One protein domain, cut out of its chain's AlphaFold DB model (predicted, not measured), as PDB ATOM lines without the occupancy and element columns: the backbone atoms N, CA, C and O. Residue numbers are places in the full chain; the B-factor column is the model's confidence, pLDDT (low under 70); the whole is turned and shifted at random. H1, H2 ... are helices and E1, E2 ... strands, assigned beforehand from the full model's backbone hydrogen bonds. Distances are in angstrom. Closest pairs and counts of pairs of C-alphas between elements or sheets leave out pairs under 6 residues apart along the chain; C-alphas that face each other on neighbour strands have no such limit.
ATOM      1  N   GLY A  23     150.626 156.157 142.293       90.69
ATOM      2  CA  GLY A  23     150.960 155.020 141.441       90.69
ATOM      3  C   GLY A  23     152.065 154.097 141.967       90.69
ATOM      4  O   GLY A  23     152.329 153.098 141.306       90.69
ATOM      5  N   VAL A  24     152.686 154.354 143.127       93.50
ATOM      6  CA  VAL A  24     153.563 153.370 143.794       93.50
ATOM      7  C   VAL A  24     152.722 152.388 144.610       93.50
ATOM      8  O   VAL A  24     151.927 152.784 145.456       93.50
ATOM      9  N   GLU A  25     152.926 151.093 144.379       92.25
ATOM     10  CA  GLU A  25     152.146 150.016 145.005       92.25
ATOM     11  C   GLU A  25     152.960 149.205 146.017       92.25
ATOM     12  O   GLU A  25     152.408 148.599 146.937       92.25
ATOM     13  N   GLY A  26     154.290 149.189 145.890       93.00
ATOM     14  CA  GLY A  26     155.120 148.453 146.834       93.00
ATOM     15  C   GLY A  26     156.613 148.479 146.552       93.00
ATOM     16  O   GLY A  26     157.087 149.029 145.561       93.00
ATOM     17  N   PHE A  27     157.364 147.817 147.438       95.19
ATOM     18  CA  PHE A  27     158.828 147.790 147.409       95.19
ATOM     19  C   PHE A  27     159.385 146.382 147.632       95.19
ATOM     20  O   PHE A  27     159.005 145.676 148.576       95.19
ATOM     21  N   GLY A  28     160.357 146.003 146.809       94.06
ATOM     22  CA  GLY A  28     161.109 144.755 146.878       94.06
ATOM     23  C   GLY A  28     162.617 144.996 146.886       94.06
ATOM     24  O   GLY A  28     163.085 146.104 146.653       94.06
ATOM     25  N   ILE A  29     163.378 143.943 147.158       93.56
ATOM     26  CA  ILE A  29     164.833 143.921 146.979       93.56
ATOM     27  C   ILE A  29     165.133 142.715 146.103       93.56
ATOM     28  O   ILE A  29     164.610 141.629 146.368       93.56
ATOM     29  N   ARG A  30     165.957 142.900 145.076       89.56
ATOM     30  CA  ARG A  30     166.474 141.811 144.246       89.56
ATOM     31  C   ARG A  30     167.854 142.200 143.735       89.56
ATOM     32  O   ARG A  30     168.024 143.333 143.312       89.56
ATOM     33  N   ASP A  31     168.823 141.290 143.801       88.00
ATOM     34  CA  ASP A  31     170.151 141.464 143.189       88.00
ATOM     35  C   ASP A  31     170.823 142.816 143.540       88.00
ATOM     36  O   ASP A  31     171.337 143.518 142.677       88.00
ATOM     37  N   ARG A  32     170.776 143.209 144.828       88.69
ATOM     38  CA  ARG A  32     171.271 144.507 145.364       88.69
ATOM     39  C   ARG A  32     170.618 145.764 144.768       88.69
ATOM     40  O   ARG A  32     171.111 146.869 144.964       88.69
ATOM     41  N   SER A  33     169.478 145.603 144.112       93.06
ATOM     42  CA  SER A  33     168.662 146.687 143.576       93.06
ATOM     43  C   SER A  33     167.375 146.842 144.384       93.06
ATOM     44  O   SER A  33     166.809 145.867 144.904       93.06
ATOM     45  N   LEU A  34     166.905 148.081 144.500       95.56
ATOM     46  CA  LEU A  34     165.584 148.394 145.027       95.56
ATOM     47  C   LEU A  34     164.565 148.190 143.904       95.56
ATOM     48  O   LEU A  34     164.595 148.888 142.897       95.56
ATOM     49  N   ARG A  35     163.622 147.269 144.095       95.38
ATOM     50  CA  ARG A  35     162.466 147.142 143.207       95.38
ATOM     51  C   ARG A  35     161.340 148.032 143.687       95.38
ATOM     52  O   ARG A  35     160.942 147.928 144.848       95.38
ATOM     53  N   VAL A  36     160.789 148.837 142.792       94.88
ATOM     54  CA  VAL A  36     159.591 149.632 143.061       94.88
ATOM     55  C   VAL A  36     158.487 149.153 142.136       94.88
ATOM     56  O   VAL A  36     158.614 149.220 140.912       94.88
ATOM     57  N   TYR A  37     157.424 148.637 142.739       93.81
ATOM     58  CA  TYR A  37     156.232 148.200 142.032       93.81
ATOM     59  C   TYR A  37     155.337 149.408 141.808       93.81
ATOM     60  O   TYR A  37     155.028 150.128 142.763       93.81
ATOM     61  N   VAL A  38     154.963 149.643 140.558       94.00
ATOM     62  CA  VAL A  38     154.145 150.787 140.159       94.00
ATOM     63  C   VAL A  38     152.973 150.350 139.292       94.00
ATOM     64  O   VAL A  38     153.089 149.410 138.506       94.00
ATOM     65  N   ARG A  39     151.869 151.086 139.390       92.38
ATOM     66  CA  ARG A  39     150.640 150.837 138.630       92.38
ATOM     67  C   ARG A  39     150.852 150.957 137.122       92.38
ATOM     68  O   ARG A  39     150.345 150.145 136.352       92.38
ATOM     69  N   ASP A  40     151.601 151.975 136.700       91.25
ATOM     70  CA  ASP A  40     151.804 152.317 135.296       91.25
ATOM     71  C   ASP A  40     153.205 152.890 135.020       91.25
ATOM     72  O   ASP A  40     153.998 153.197 135.916       91.25
ATOM     73  N   ALA A  41     153.525 153.022 133.732       89.12
ATOM     74  CA  ALA A  41     154.812 153.546 133.290       89.12
ATOM     75  C   ALA A  41     155.009 155.037 133.624       89.12
ATOM     76  O   ALA A  41     156.151 155.496 133.680       89.12
ATOM     77  N   GLU A  42     153.939 155.807 133.838       90.62
ATOM     78  CA  GLU A  42     154.031 157.223 134.199       90.62
ATOM     79  C   GLU A  42     154.502 157.387 135.649       90.62
ATOM     80  O   GLU A  42     155.422 158.162 135.921       90.62
ATOM     81  N   ALA A  43     153.960 156.589 136.570       89.88
ATOM     82  CA  ALA A  43     154.470 156.438 137.929       89.88
ATOM     83  C   ALA A  43     155.947 156.021 137.935       89.88
ATOM     84  O   ALA A  43     156.757 156.630 138.633       89.88
ATOM     85  N   GLY A  44     156.330 155.072 137.078       89.25
ATOM     86  CA  GLY A  44     157.725 154.648 136.944       89.25
ATOM     87  C   GLY A  44     158.689 155.757 136.510       89.25
ATOM     88  O   GLY A  44     159.807 155.832 137.015       89.25
ATOM     89  N   ARG A  45     158.261 156.668 135.625       90.62
ATOM     90  CA  ARG A  45     159.084 157.803 135.159       90.62
ATOM     91  C   ARG A  45     159.361 158.849 136.239       90.62
ATOM     92  O   ARG A  45     160.310 159.615 136.095       90.62
ATOM     93  N   ARG A  46     158.542 158.896 137.294       89.31
ATOM     94  CA  ARG A  46     158.708 159.813 138.435       89.31
ATOM     95  C   ARG A  46     159.742 159.310 139.448       89.31
ATOM     96  O   ARG A  46     160.167 160.079 140.306       89.31
ATOM     97  N   LEU A  47     160.142 158.041 139.364       90.94
ATOM     98  CA  LEU A  47     161.100 157.445 140.289       90.94
ATOM     99  C   LEU A  47     162.544 157.796 139.911       90.94
ATOM    100  O   LEU A  47     162.888 157.855 138.725       90.94
ATOM    101  N   PRO A  48     163.427 157.986 140.905       93.38
ATOM    102  CA  PRO A  48     164.846 158.142 140.631       93.38
ATOM    103  C   PRO A  48     165.424 156.824 140.096       93.38
ATOM    104  O   PRO A  48     164.970 155.744 140.458       93.38
ATOM    105  N   ARG A  49     166.473 156.905 139.268       93.75
ATOM    106  CA  ARG A  49     167.190 155.715 138.759       93.75
ATOM    107  C   ARG A  49     168.048 155.034 139.829       93.75
ATOM    108  O   ARG A  49     168.382 153.865 139.690       93.75
ATOM    109  N   THR A  50     168.391 155.771 140.884       94.75
ATOM    110  CA  THR A  50     169.187 155.316 142.028       94.75
ATOM    111  C   THR A  50     168.600 155.875 143.320       94.75
ATOM    112  O   THR A  50     168.228 157.048 143.361       94.75
ATOM    113  N   PHE A  51     168.568 155.087 144.390       94.38
ATOM    114  CA  PHE A  51     168.046 155.493 145.695       94.38
ATOM    115  C   PHE A  51     168.980 155.010 146.808       94.38
ATOM    116  O   PHE A  51     169.239 153.814 146.923       94.38
ATOM    117  N   HIS A  52     169.523 155.946 147.599       92.50
ATOM    118  CA  HIS A  52     170.529 155.672 148.644       92.50
ATOM    119  C   HIS A  52     171.693 154.782 148.159       92.50
ATOM    120  O   HIS A  52     172.175 153.908 148.873       92.50
ATOM    121  N   GLY A  53     172.137 154.995 146.917       90.88
ATOM    122  CA  GLY A  53     173.247 154.256 146.306       90.88
ATOM    123  C   GLY A  53     172.890 152.893 145.705       90.88
ATOM    124  O   GLY A  53     173.756 152.295 145.075       90.88
ATOM    125  N   ALA A  54     171.650 152.415 145.846       92.75
ATOM    126  CA  ALA A  54     171.162 151.237 145.132       92.75
ATOM    127  C   ALA A  54     170.500 151.624 143.805       92.75
ATOM    128  O   ALA A  54     169.813 152.646 143.724       92.75
ATOM    129  N   ASP A  55     170.652 150.780 142.786       94.94
ATOM    130  CA  ASP A  55     169.903 150.914 141.538       94.94
ATOM    131  C   ASP A  55     168.408 150.687 141.785       94.94
ATOM    132  O   ASP A  55     168.009 149.843 142.597       94.94
ATOM    133  N   VAL A  56     167.573 151.455 141.087       94.81
ATOM    134  CA  VAL A  56     166.115 151.347 141.160       94.81
ATOM    135  C   VAL A  56     165.599 150.631 139.924       94.81
ATOM    136  O   VAL A  56     165.661 151.142 138.805       94.81
ATOM    137  N   GLU A  57     165.038 149.448 140.140       94.62
ATOM    138  CA  GLU A  57     164.336 148.682 139.120       94.62
ATOM    139  C   GLU A  57     162.834 148.949 139.249       94.62
ATOM    140  O   GLU A  57     162.195 148.613 140.250       94.62
ATOM    141  N   CYS A  58     162.260 149.564 138.223       92.38
ATOM    142  CA  CYS A  58     160.831 149.818 138.172       92.38
ATOM    143  C   CYS A  58     160.102 148.614 137.565       92.38
ATOM    144  O   CYS A  58     160.443 148.163 136.470       92.38
ATOM    145  N   VAL A  59     159.096 148.101 138.272       92.31
ATOM    146  CA  VAL A  59     158.282 146.964 137.832       92.31
ATOM    147  C   VAL A  59     156.837 147.422 137.717       92.31
ATOM    148  O   VAL A  59     156.195 147.714 138.723       92.31
ATOM    149  N   VAL A  60     156.320 147.473 136.490       91.69
ATOM    150  CA  VAL A  60     154.910 147.793 136.248       91.69
ATOM    151  C   VAL A  60     154.071 146.553 136.552       91.69
ATOM    152  O   VAL A  60     154.221 145.530 135.883       91.69
ATOM    153  N   THR A  61     153.218 146.624 137.572       86.25
ATOM    154  CA  THR A  61     152.349 145.518 138.018       86.25
ATOM    155  C   THR A  61     151.052 145.419 137.215       86.25
ATOM    156  O   THR A  61     150.448 144.347 137.173       86.25
ATOM    157  N   GLY A  62     150.667 146.498 136.524       68.19
ATOM    158  CA  GLY A  62     149.354 146.627 135.889       68.19
ATOM    159  C   GLY A  62     148.250 146.889 136.920       68.19
ATOM    160  O   GLY A  62     148.459 146.743 138.117       68.19
ATOM    161  N   ASP A  63     147.062 147.298 136.465       59.97
ATOM    162  CA  ASP A  63     145.892 147.520 137.328       59.97
ATOM    163  C   ASP A  63     145.459 146.170 137.940       59.97
ATOM    164  O   ASP A  63     144.788 145.367 137.280       59.97
ATOM    165  N   ILE A  64     145.899 145.866 139.171       55.19
ATOM    166  CA  ILE A  64     145.498 144.651 139.896       55.19
ATOM    167  C   ILE A  64     144.033 144.815 140.320       55.19
ATOM    168  O   ILE A  64     143.714 145.127 141.468       55.19
ATOM    169  N   ARG A  65     143.108 144.588 139.385       45.41
ATOM    170  CA  ARG A  65     141.690 144.413 139.703       45.41
ATOM    171  C   ARG A  65     141.502 142.991 140.212       45.41
ATOM    172  O   ARG A  65     141.509 142.046 139.425       45.41
ATOM    173  N   ALA A  66     141.363 142.840 141.529       45.91
ATOM    174  CA  ALA A  66     140.852 141.601 142.105       45.91
ATOM    175  C   ALA A  66     139.508 141.273 141.428       45.91
ATOM    176  O   ALA A  66     138.642 142.147 141.329       45.91
ATOM    177  N   ARG A  67     139.377 140.054 140.901       42.69
ATOM    178  CA  ARG A  67     138.160 139.554 140.256       42.69
ATOM    179  C   ARG A  67     137.392 138.659 141.213       42.69
ATOM    180  O   ARG A  67     138.067 137.921 141.964       42.69
TER     181      ARG A  67
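This is residues 23 to 67 of the 67 residues of an uncharacterized protein of Acidobacteria bacterium (UniProt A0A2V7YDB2). A small, strongly twisted sheet of three strands has one short helix, H1, over one of its faces, and no named element covers the other face. The hairpin E1 and E2 comes first, the chain then crosses over the sheet through H1 to lay E3 beside E2, and a tail, residues 61 to 67, runs on beyond the sheet and adds to the length. The printed part has 45 residues, with three named strands and one named helix in the order E1, E2, H1, E3; the sheet's order is E1, E2, E3, mixed, and the class is mostly strand. The whole is only just compact, close to loose, with a radius of gyration of the C-alphas of 10.8 A, and its outline is flat, spanning 38 by 19 by 11 A.

Begin with E1, residues 24 to 30, and E2, residues 33 to 38: they form a hairpin, antiparallel at 155 degrees between their directions. Look for N 28 and O 35, 2.8 A apart, and N 35 and O 28, 2.9 A apart, both within hydrogen-bond range. A tight link of 2 residues leads from E2 to H1, residues 41 to 45, in which every O i to N i+4 pair is within hydrogen-bond range. H1 is on the sheet at a height of 8.1 A, and it lies only just over E2, on which 3 of its 5 C-alphas fall. E3, residues 54 to 60, is parallel to its neighbour E2 at 27 degrees, with N 36 and O 57 2.9 A apart, within hydrogen-bond range. The closest C-alphas of H1 and E3 are those of Gly 44 and Cys 58, 5.9 A apart. E2, H1 and E3 make a strand-helix-strand unit, two parallel neighbour strands with a helix between them along the chain, and its crossover is right-handed. E1 and E3 are the edge strands.

Find C-alpha 24 at (153.563, 153.370, 143.794); from there E1 runs 17.3 A to Arg 30. E2 runs 15.5 A from Ser 33 to Val 38. H1 goes from C-alpha 41 at (154.812, 153.546, 133.290) to Arg 45, 6.3 A. E3 runs 18.8 A from Ala 54 to C-alpha 60 at (154.910, 147.793, 136.248).

The C-alphas of Gly 53 and Arg 67, the two farthest apart, are 38.5 A from each other. The printed part has no cut, and no link is long; the one from H1 to E3, 8 residues, is short. Just before E3, residues 50 to 51 pair antiparallel with residues 54 to 55 of E3. The mean pLDDT of the printed part is 87.0, and residues 62 to 67 are under 70; Arg 67 is the chain's last residue.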